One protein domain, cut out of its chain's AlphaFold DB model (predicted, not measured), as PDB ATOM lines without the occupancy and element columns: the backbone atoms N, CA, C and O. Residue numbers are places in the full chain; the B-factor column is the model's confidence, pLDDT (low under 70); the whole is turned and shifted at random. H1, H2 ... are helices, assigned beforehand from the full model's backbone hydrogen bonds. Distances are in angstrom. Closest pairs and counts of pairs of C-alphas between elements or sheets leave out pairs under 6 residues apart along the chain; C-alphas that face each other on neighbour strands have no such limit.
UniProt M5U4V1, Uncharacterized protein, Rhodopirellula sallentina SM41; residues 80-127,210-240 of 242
ATOM      1  N   ARG A  80      30.524 -89.850  42.999       83.19
ATOM      2  CA  ARG A  80      31.850 -90.482  42.864       83.19
ATOM      3  C   ARG A  80      33.001 -89.475  42.851       83.19
ATOM      4  O   ARG A  80      34.050 -89.712  43.435       83.19
ATOM      5  N   GLU A  81      32.816 -88.339  42.184       85.44
ATOM      6  CA  GLU A  81      33.863 -87.330  42.076       85.44
ATOM      7  C   GLU A  81      33.974 -86.478  43.343       85.44
ATOM      8  O   GLU A  81      35.070 -86.017  43.666       85.44
ATOM      9  N   ILE A  82      32.857 -86.271  44.046       88.06
ATOM     10  CA  ILE A  82      32.816 -85.617  45.358       88.06
ATOM     11  C   ILE A  82      33.606 -86.463  46.359       88.06
ATOM     12  O   ILE A  82      34.565 -85.960  46.942       88.06
ATOM     13  N   TYR A  83      33.264 -87.747  46.502       90.44
ATOM     14  CA  TYR A  83      33.901 -88.641  47.471       90.44
ATOM     15  C   TYR A  83      35.379 -88.847  47.164       90.44
ATOM     16  O   TYR A  83      36.203 -88.698  48.056       90.44
ATOM     17  N   LEU A  84      35.758 -89.072  45.900       89.62
ATOM     18  CA  LEU A  84      37.178 -89.169  45.539       89.62
ATOM     19  C   LEU A  84      37.926 -87.859  45.807       89.62
ATOM     20  O   LEU A  84      39.078 -87.875  46.227       89.62
ATOM     21  N   SER A  85      37.285 -86.707  45.600       89.56
ATOM     22  CA  SER A  85      37.889 -85.418  45.939       89.56
ATOM     23  C   SER A  85      37.984 -85.164  47.448       89.56
ATOM     24  O   SER A  85      38.827 -84.358  47.843       89.56
ATOM     25  N   ALA A  86      37.123 -85.771  48.268       91.25
ATOM     26  CA  ALA A  86      37.219 -85.753  49.727       91.25
ATOM     27  C   ALA A  86      38.335 -86.687  50.195       91.25
ATOM     28  O   ALA A  86      39.244 -86.238  50.888       91.25
ATOM     29  N   PHE A  87      38.320 -87.928  49.702       93.25
ATOM     30  CA  PHE A  87      39.327 -88.945  49.960       93.25
ATOM     31  C   PHE A  87      40.731 -88.386  49.760       93.25
ATOM     32  O   PHE A  87      41.482 -88.281  50.716       93.25
ATOM     33  N   PHE A  88      41.049 -87.897  48.559       91.06
ATOM     34  CA  PHE A  88      42.383 -87.380  48.247       91.06
ATOM     35  C   PHE A  88      42.761 -86.067  48.934       91.06
ATOM     36  O   PHE A  88      43.942 -85.736  48.946       91.06
ATOM     37  N   GLN A  89      41.805 -85.303  49.473       88.44
ATOM     38  CA  GLN A  89      42.172 -84.120  50.255       88.44
ATOM     39  C   GLN A  89      42.788 -84.523  51.594       88.44
ATOM     40  O   GLN A  89      43.740 -83.880  52.021       88.44
ATOM     41  N   ASN A  90      42.225 -85.547  52.236       90.50
ATOM     42  CA  ASN A  90      42.526 -85.891  53.625       90.50
ATOM     43  C   ASN A  90      43.082 -87.318  53.756       90.50
ATOM     44  O   ASN A  90      43.015 -87.928  54.818       90.50
ATOM     45  N   ILE A  91      43.603 -87.872  52.660       91.81
ATOM     46  CA  ILE A  91      44.076 -89.259  52.590       91.81
ATOM     47  C   ILE A  91      45.262 -89.521  53.528       91.81
ATOM     48  O   ILE A  91      45.435 -90.648  53.986       91.81
ATOM     49  N   ASP A  92      46.044 -88.483  53.830       90.62
ATOM     50  CA  ASP A  92      47.193 -88.486  54.734       90.62
ATOM     51  C   ASP A  92      46.970 -87.673  56.026       90.62
ATOM     52  O   ASP A  92      47.914 -87.456  56.785       90.62
ATOM     53  N   ASP A  93      45.727 -87.259  56.311       90.62
ATOM     54  CA  ASP A  93      45.353 -86.553  57.542       90.62
ATOM     55  C   ASP A  93      44.709 -87.511  58.554       90.62
ATOM     56  O   ASP A  93      43.574 -87.953  58.377       90.62
ATOM     57  N   SER A  94      45.413 -87.794  59.652       91.50
ATOM     58  CA  SER A  94      44.964 -88.728  60.690       91.50
ATOM     59  C   SER A  94      43.738 -88.266  61.485       91.50
ATOM     60  O   SER A  94      43.246 -89.026  62.315       91.50
ATOM     61  N   ASN A  95      43.248 -87.038  61.278       91.94
ATOM     62  CA  ASN A  95      42.010 -86.561  61.901       91.94
ATOM     63  C   ASN A  95      40.744 -87.084  61.203       91.94
ATOM     64  O   ASN A  95      39.645 -86.876  61.714       91.94
ATOM     65  N   TYR A  96      40.874 -87.724  60.037       89.06
ATOM     66  CA  TYR A  96      39.741 -88.251  59.279       89.06
ATOM     67  C   TYR A  96      39.684 -89.778  59.344       89.06
ATOM     68  O   TYR A  96      40.671 -90.459  59.083       89.06
ATOM     69  N   ASP A  97      38.491 -90.327  59.583       88.94
ATOM     70  CA  ASP A  97      38.270 -91.780  59.720       88.94
ATOM     71  C   ASP A  97      38.622 -92.596  58.462       88.94
ATOM     72  O   ASP A  97      38.776 -93.811  58.527       88.94
ATOM     73  N   TYR A  98      38.724 -91.940  57.305       90.94
ATOM     74  CA  TYR A  98      39.107 -92.549  56.029       90.94
ATOM     75  C   TYR A  98      40.572 -92.300  55.648       90.94
ATOM     76  O   TYR A  98      40.960 -92.560  54.506       90.94
ATOM     77  N   HIS A  99      41.384 -91.814  56.586       93.62
ATOM     78  CA  HIS A  99      42.834 -91.736  56.457       93.62
ATOM     79  C   HIS A  99      43.418 -93.083  56.011       93.62
ATOM     80  O   HIS A  99      43.135 -94.127  56.598       93.62
ATOM     81  N   PHE A 100      44.234 -93.058  54.959       93.38
ATOM     82  CA  PHE A 100      44.880 -94.252  54.415       93.38
ATOM     83  C   PHE A 100      46.184 -94.572  55.148       93.38
ATOM     84  O   PHE A 100      46.492 -95.728  55.423       93.38
ATOM     85  N   GLY A 101      46.980 -93.547  55.446       92.25
ATOM     86  CA  GLY A 101      48.317 -93.708  55.998       92.25
ATOM     87  C   GLY A 101      49.132 -92.431  55.864       92.25
ATOM     88  O   GLY A 101      48.678 -91.441  55.296       92.25
ATOM     89  N   SER A 102      50.380 -92.476  56.326       92.19
ATOM     90  CA  SER A 102      51.310 -91.363  56.132       92.19
ATOM     91  C   SER A 102      51.430 -90.982  54.654       92.19
ATOM     92  O   SER A 102      51.244 -91.813  53.761       92.19
ATOM     93  N   ARG A 103      51.843 -89.742  54.385       89.81
ATOM     94  CA  ARG A 103      52.111 -89.262  53.023       89.81
ATOM     95  C   ARG A 103      52.991 -90.217  52.208       89.81
ATOM     96  O   ARG A 103      52.705 -90.463  51.038       89.81
ATOM     97  N   ASP A 104      54.024 -90.790  52.822       88.81
ATOM     98  CA  ASP A 104      54.895 -91.766  52.159       88.81
ATOM     99  C   ASP A 104      54.155 -93.068  51.830       88.81
ATOM    100  O   ASP A 104      54.332 -93.619  50.743       88.81
ATOM    101  N   SER A 105      53.278 -93.537  52.719       91.31
ATOM    102  CA  SER A 105      52.433 -94.712  52.464       91.31
ATOM    103  C   SER A 105      51.491 -94.463  51.286       91.31
ATOM    104  O   SER A 105      51.365 -95.311  50.405       91.31
ATOM    105  N   VAL A 106      50.886 -93.273  51.226       89.88
ATOM    106  CA  VAL A 106      49.994 -92.860  50.135       89.88
ATOM    107  C   VAL A 106      50.733 -92.827  48.800       89.88
ATOM    108  O   VAL A 106      50.275 -93.431  47.832       89.88
ATOM    109  N   LEU A 107      51.893 -92.166  48.735       88.19
ATOM    110  CA  LEU A 107      52.654 -92.017  47.488       88.19
ATOM    111  C   LEU A 107      53.162 -93.356  46.929       88.19
ATOM    112  O   LEU A 107      53.299 -93.492  45.709       88.19
ATOM    113  N   ASN A 108      53.391 -94.344  47.800       88.88
ATOM    114  CA  ASN A 108      53.814 -95.696  47.432       88.88
ATOM    115  C   ASN A 108      52.644 -96.679  47.218       88.88
ATOM    116  O   ASN A 108      52.870 -97.819  46.809       88.88
ATOM    117  N   ALA A 109      51.397 -96.265  47.455       91.00
ATOM    118  CA  ALA A 109      50.241 -97.143  47.332       91.00
ATOM    119  C   ALA A 109      49.918 -97.505  45.869       91.00
ATOM    120  O   ALA A 109      49.902 -96.673  44.944       91.00
ATOM    121  N   SER A 110      49.581 -98.778  45.652       91.69
ATOM    122  CA  SER A 110      49.032 -99.234  44.375       91.69
ATOM    123  C   SER A 110      47.623 -98.667  44.171       91.69
ATOM    124  O   SER A 110      46.914 -98.344  45.122       91.69
ATOM    125  N   THR A 111      47.190 -98.536  42.914       92.06
ATOM    126  CA  THR A 111      45.820 -98.082  42.619       92.06
ATOM    127  C   THR A 111      44.780 -99.043  43.201       92.06
ATOM    128  O   THR A 111      43.763 -98.580  43.703       92.06
ATOM    129  N   GLN A 112      45.067-100.350  43.199       94.19
ATOM    130  CA  GLN A 112      44.198-101.366  43.796       94.19
ATOM    131  C   GLN A 112      44.059-101.169  45.309       94.19
ATOM    132  O   GLN A 112      42.946-101.085  45.804       94.19
ATOM    133  N   SER A 113      45.168-100.991  46.034       95.31
ATOM    134  CA  SER A 113      45.132-100.788  47.490       95.31
ATOM    135  C   SER A 113      44.356 -99.525  47.885       95.31
ATOM    136  O   SER A 113      43.580 -99.545  48.836       95.31
ATOM    137  N   LEU A 114      44.509 -98.441  47.117       94.81
ATOM    138  CA  LEU A 114      43.716 -97.226  47.303       94.81
ATOM    139  C   LEU A 114      42.227 -97.455  47.004       94.81
ATOM    140  O   LEU A 114      41.379 -96.871  47.676       94.81
ATOM    141  N   ALA A 115      41.909 -98.279  46.001       94.38
ATOM    142  CA  ALA A 115      40.534 -98.617  45.657       94.38
ATOM    143  C   ALA A 115      39.873 -99.449  46.763       94.38
ATOM    144  O   ALA A 115      38.771 -99.116  47.193       94.38
ATOM    145  N   ASP A 116      40.563-100.475  47.259       94.75
ATOM    146  CA  ASP A 116      40.077-101.345  48.333       94.75
ATOM    147  C   ASP A 116      39.790-100.536  49.601       94.75
ATOM    148  O   ASP A 116      38.710-100.640  50.185       94.75
ATOM    149  N   HIS A 117      40.714 -99.643  49.973       95.69
ATOM    150  CA  HIS A 117      40.508 -98.737  51.099       95.69
ATOM    151  C   HIS A 117      39.321 -97.804  50.859       95.69
ATOM    152  O   HIS A 117      38.452 -97.702  51.720       95.69
ATOM    153  N   PHE A 118      39.221 -97.176  49.683       94.50
ATOM    154  CA  PHE A 118      38.101 -96.289  49.350       94.50
ATOM    155  C   PHE A 118      36.739 -96.990  49.463       94.50
ATOM    156  O   PHE A 118      35.787 -96.388  49.960       94.50
ATOM    157  N   MET A 119      36.637 -98.243  49.011       92.81
ATOM    158  CA  MET A 119      35.397 -99.027  49.077       92.81
ATOM    159  C   MET A 119      35.038 -99.458  50.505       92.81
ATOM    160  O   MET A 119      33.867 -99.684  50.796       92.81
ATOM    161  N   SER A 120      36.018 -99.538  51.409       92.69
ATOM    162  CA  SER A 120      35.775 -99.837  52.828       92.69
ATOM    163  C   SER A 120      35.153 -98.664  53.600       92.69
ATOM    164  O   SER A 120      34.564 -98.859  54.667       92.69
ATOM    165  N   VAL A 121      35.260 -97.443  53.064       92.69
ATOM    166  CA  VAL A 121      34.783 -96.224  53.725       92.69
ATOM    167  C   VAL A 121      33.255 -96.113  53.609       92.69
ATOM    168  O   VAL A 121      32.711 -96.122  52.501       92.69
ATOM    169  N   PRO A 122      32.528 -95.918  54.724       89.75
ATOM    170  CA  PRO A 122      31.078 -95.755  54.706       89.75
ATOM    171  C   PRO A 122      30.682 -94.319  54.317       89.75
ATOM    172  O   PRO A 122      30.240 -93.536  55.158       89.75
ATOM    173  N   TRP A 123      30.816 -93.962  53.033       89.06
ATOM    174  CA  TRP A 123      30.628 -92.591  52.520       89.06
ATOM    175  C   TRP A 123      29.290 -91.922  52.893       89.06
ATOM    176  O   TRP A 123      29.224 -90.699  53.030       89.06
ATOM    177  N   ASN A 124      28.237 -92.703  53.142       84.75
ATOM    178  CA  ASN A 124      26.930 -92.194  53.580       84.75
ATOM    179  C   ASN A 124      26.949 -91.558  54.983       84.75
ATOM    180  O   ASN A 124      26.024 -90.828  55.325       84.75
ATOM    181  N   ARG A 125      28.004 -91.769  55.786       87.94
ATOM    182  CA  ARG A 125      28.178 -91.127  57.104       87.94
ATOM    183  C   ARG A 125      28.596 -89.655  57.038       87.94
ATOM    184  O   ARG A 125      28.715 -89.026  58.084       87.94
ATOM    185  N   TYR A 126      28.799 -89.092  55.843       88.38
ATOM    186  CA  TYR A 126      29.245 -87.707  55.656       88.38
ATOM    187  C   TYR A 126      28.177 -86.850  54.946       88.38
ATOM    188  O   TYR A 126      28.305 -86.603  53.744       88.38
ATOM    189  N   PRO A 127      27.129 -86.366  55.651       85.19
ATOM    190  CA  PRO A 127      26.024 -85.597  55.059       85.19
ATOM    191  C   PRO A 127      26.458 -84.362  54.263       85.19
ATOM    192  O   PRO A 127      25.876 -84.059  53.228       85.19
ATOM    193  N   ASN A 210      53.466 -76.948  43.730       38.59
ATOM    194  CA  ASN A 210      54.515 -77.930  43.437       38.59
ATOM    195  C   ASN A 210      54.039 -79.053  42.492       38.59
ATOM    196  O   ASN A 210      53.130 -79.828  42.802       38.59
ATOM    197  N   VAL A 211      54.670 -79.118  41.320       46.25
ATOM    198  CA  VAL A 211      54.191 -79.849  40.133       46.25
ATOM    199  C   VAL A 211      54.295 -81.376  40.276       46.25
ATOM    200  O   VAL A 211      53.596 -82.097  39.573       46.25
ATOM    201  N   SER A 212      55.115 -81.907  41.191       54.78
ATOM    202  CA  SER A 212      55.321 -83.361  41.310       54.78
ATOM    203  C   SER A 212      54.208 -84.073  42.091       54.78
ATOM    204  O   SER A 212      53.593 -85.002  41.572       54.78
ATOM    205  N   ALA A 213      53.896 -83.614  43.306       54.00
ATOM    206  CA  ALA A 213      52.864 -84.228  44.144       54.00
ATOM    207  C   ALA A 213      51.448 -83.952  43.612       54.00
ATOM    208  O   ALA A 213      50.616 -84.855  43.571       54.00
ATOM    209  N   SER A 214      51.183 -82.730  43.131       67.69
ATOM    210  CA  SER A 214      49.883 -82.372  42.542       67.69
ATOM    211  C   SER A 214      49.562 -83.195  41.290       67.69
ATOM    212  O   SER A 214      48.413 -83.591  41.085       67.69
ATOM    213  N   LYS A 215      50.580 -83.515  40.480       77.06
ATOM    214  CA  LYS A 215      50.434 -84.384  39.312       77.06
ATOM    215  C   LYS A 215      50.150 -85.832  39.707       77.06
ATOM    216  O   LYS A 215      49.219 -86.406  39.154       77.06
ATOM    217  N   TRP A 216      50.864 -86.388  40.691       82.00
ATOM    218  CA  TRP A 216      50.589 -87.745  41.189       82.00
ATOM    219  C   TRP A 216      49.148 -87.880  41.690       82.00
ATOM    220  O   TRP A 216      48.434 -88.779  41.252       82.00
ATOM    221  N   TYR A 217      48.693 -86.942  42.531       77.88
ATOM    222  CA  TYR A 217      47.321 -86.939  43.045       77.88
ATOM    223  C   TYR A 217      46.295 -86.844  41.914       77.88
ATOM    224  O   TYR A 217      45.333 -87.606  41.888       77.88
ATOM    225  N   SER A 218      46.531 -85.966  40.937       80.81
ATOM    226  CA  SER A 218      45.674 -85.830  39.753       80.81
ATOM    227  C   SER A 218      45.609 -87.118  38.926       80.81
ATOM    228  O   SER A 218      44.524 -87.548  38.532       80.81
ATOM    229  N   ASP A 219      46.749 -87.763  38.681       85.69
ATOM    230  CA  ASP A 219      46.829 -88.975  37.865       85.69
ATOM    231  C   ASP A 219      46.201 -90.181  38.584       85.69
ATOM    232  O   ASP A 219      45.422 -90.923  37.981       85.69
ATOM    233  N   LYS A 220      46.434 -90.333  39.893       85.56
ATOM    234  CA  LYS A 220      45.793 -91.373  40.715       85.56
ATOM    235  C   LYS A 220      44.296 -91.158  40.870       85.56
ATOM    236  O   LYS A 220      43.537 -92.119  40.768       85.56
ATOM    237  N   GLN A 221      43.855 -89.914  41.041       84.88
ATOM    238  CA  GLN A 221      42.434 -89.590  41.076       84.88
ATOM    239  C   GLN A 221      41.755 -89.954  39.753       84.88
ATOM    240  O   GLN A 221      40.692 -90.571  39.770       84.88
ATOM    241  N   LYS A 222      42.371 -89.646  38.603       85.44
ATOM    242  CA  LYS A 222      41.850 -90.070  37.292       85.44
ATOM    243  C   LYS A 222      41.783 -91.590  37.166       85.44
ATOM    244  O   LYS A 222      40.768 -92.097  36.698       85.44
ATOM    245  N   ALA A 223      42.826 -92.297  37.604       86.81
ATOM    246  CA  ALA A 223      42.863 -93.756  37.569       86.81
ATOM    247  C   ALA A 223      41.748 -94.378  38.428       86.81
ATOM    248  O   ALA A 223      41.050 -95.271  37.958       86.81
ATOM    249  N   LEU A 224      41.522 -93.874  39.647       87.56
ATOM    250  CA  LEU A 224      40.463 -94.371  40.533       87.56
ATOM    251  C   LEU A 224      39.053 -94.035  40.048       87.56
ATOM    252  O   LEU A 224      38.173 -94.882  40.150       87.56
ATOM    253  N   ILE A 225      38.829 -92.849  39.465       84.50
ATOM    254  CA  ILE A 225      37.530 -92.492  38.853       84.50
ATOM    255  C   ILE A 225      37.121 -93.513  37.777       84.50
ATOM    256  O   ILE A 225      35.930 -93.728  37.555       84.50
ATOM    257  N   GLN A 226      38.103 -94.106  37.095       86.94
ATOM    258  CA  GLN A 226      37.911 -95.068  36.010       86.94
ATOM    259  C   GLN A 226      38.058 -96.528  36.465       86.94
ATOM    260  O   GLN A 226      37.889 -97.433  35.651       86.94
ATOM    261  N   HIS A 227      38.376 -96.777  37.740       90.88
ATOM    262  CA  HIS A 227      38.640 -98.121  38.241       90.88
ATOM    263  C   HIS A 227      37.340 -98.944  38.293       90.88
ATOM    264  O   HIS A 227      36.391 -98.489  38.934       90.88
ATOM    265  N   PRO A 228      37.276-100.151  37.693       89.06
ATOM    266  CA  PRO A 228      36.034-100.923  37.581       89.06
ATOM    267  C   PRO A 228      35.318-101.139  38.917       89.06
ATOM    268  O   PRO A 228      34.148-100.791  39.032       89.06
ATOM    269  N   ALA A 229      36.047-101.576  39.950       88.56
ATOM    270  CA  ALA A 229      35.477-101.811  41.279       88.56
ATOM    271  C   ALA A 229      34.885-100.538  41.915       88.56
ATOM    272  O   ALA A 229      33.842-100.587  42.554       88.56
ATOM    273  N   ILE A 230      35.502 -99.372  41.684       88.38
ATOM    274  CA  ILE A 230      34.996 -98.086  42.189       88.38
ATOM    275  C   ILE A 230      33.747 -97.671  41.418       88.38
ATOM    276  O   ILE A 230      32.797 -97.163  42.006       88.38
ATOM    277  N   VAL A 231      33.739 -97.869  40.099       86.25
ATOM    278  CA  VAL A 231      32.577 -97.565  39.257       86.25
ATOM    279  C   VAL A 231      31.384 -98.434  39.652       86.25
ATOM    280  O   VAL A 231      30.283 -97.902  39.778       86.25
ATOM    281  N   GLU A 232      31.604 -99.726  39.882       86.38
ATOM    282  CA  GLU A 232      30.592-100.684  40.337       86.38
ATOM    283  C   GLU A 232      30.073-100.321  41.733       86.38
ATOM    284  O   GLU A 232      28.900 -99.977  41.870       86.38
ATOM    285  N   PHE A 233      30.966-100.217  42.723       86.19
ATOM    286  CA  PHE A 233      30.636 -99.810  44.092       86.19
ATOM    287  C   PHE A 233      29.836 -98.502  44.145       86.19
ATOM    288  O   PHE A 233      28.853 -98.375  44.877       86.19
ATOM    289  N   MET A 234      30.233 -97.498  43.359       81.69
ATOM    290  CA  MET A 234      29.536 -96.211  43.319       81.69
ATOM    291  C   MET A 234      28.205 -96.268  42.570       81.69
ATOM    292  O   MET A 234      27.346 -95.431  42.835       81.69
ATOM    293  N   SER A 235      28.030 -97.202  41.635       77.19
ATOM    294  CA  SER A 235      26.753 -97.405  40.945       77.19
ATOM    295  C   SER A 235      25.731 -98.034  41.891       77.19
ATOM    296  O   SER A 235      24.613 -97.536  41.972       77.19
ATOM    297  N   GLU A 236      26.147 -99.016  42.692       74.12
ATOM    298  CA  GLU A 236      25.319 -99.638  43.736       74.12
ATOM    299  C   GLU A 236      24.971 -98.661  44.872       74.12
ATOM    300  O   GLU A 236      23.844 -98.627  45.362       74.12
ATOM    301  N   ASN A 237      25.913 -97.801  45.277       64.62
ATOM    302  CA  ASN A 237      25.647 -96.775  46.293       64.62
ATOM    303  C   ASN A 237      24.793 -95.609  45.775       64.62
ATOM    304  O   ASN A 237      24.192 -94.893  46.578       64.62
ATOM    305  N   ARG A 238      24.699 -95.410  44.453       57.66
ATOM    306  CA  ARG A 238      23.864 -94.356  43.860       57.66
ATOM    307  C   ARG A 238      22.382 -94.569  44.168       57.66
ATOM    308  O   ARG A 238      21.682 -93.591  44.384       57.66
ATOM    309  N   GLU A 239      21.936 -95.819  44.265       49.31
ATOM    310  CA  GLU A 239      20.557 -96.170  44.642       49.31
ATOM    311  C   GLU A 239      20.238 -95.874  46.115       49.31
ATOM    312  O   GLU A 239      19.074 -95.814  46.490       49.31
ATOM    313  N   ARG A 240      21.261 -95.674  46.958       47.00
ATOM    314  CA  ARG A 240      21.106 -95.393  48.396       47.00
ATOM    315  C   ARG A 240      21.322 -93.924  48.766       47.00
ATOM    316  O   ARG A 240      20.940 -93.524  49.860       47.00
TER     317      ARG A 240
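This is residues 80 to 127 and 210 to 240 of the 242 residues of an uncharacterized protein of Rhodopirellula sallentina SM41 (UniProt M5U4V1). H4 and H5 meet near their ends in a wide V that makes the longest axis, and H1 and H3, crossed to each other, sit inside its corner. H2 lies beside H4, and residues 88 to 102 loop round on the side away from H4. The printed part has 79 residues with five named helices, H1 to H5 in chain order, and no named strand: all helix. It is compact, with a radius of gyration of the C-alphas of 12.2 A and spans of 38 by 27 by 19 A.

Find C-alpha 80 at (31.850, -90.482, 42.864); from there H1 runs to residue 87. Next come H2, residues 103 to 108, and H3, residues 111 to 120, 14.4 A long. Past the cut, H4 takes residues 211 to 225, 21.0 A, and H5 residues 228 to 240, 19.2 A, ending at C-alpha 240, (21.106, -95.393, 48.396).

Look at C-alphas 84 and 221, 6.9 A apart, the closest of H1 and H4: these touch at a steep tilt of 44 degrees, opposite ways, H4 with residues 221 to 225 alone. H3 touches H4's residues 220 to 224 alone, closest at C-alphas 115 and 224, 6.7 A. H3 also touches H5's residues 229 to 233 alone, at a shallow tilt of 19 degrees, with C-alphas 115 and 230 closest at 6.6 A. H2 is close to H4 but not clearly touching, and apart from H5. Every O i to N i+4 pair is within hydrogen-bond range in H1, H2, H3 and H4; in H5, 7 of 9 are.

The C-alphas of Asn 210 and Glu 239 are the two farthest apart, 38.6 A. Residues 128 to 209 are not printed; C-alphas 127 and 210 stand 31.7 A apart across this cut. The link from H1 to H2 is long. Confidence is low, under 70, at residues 210 to 214 and 237 to 240.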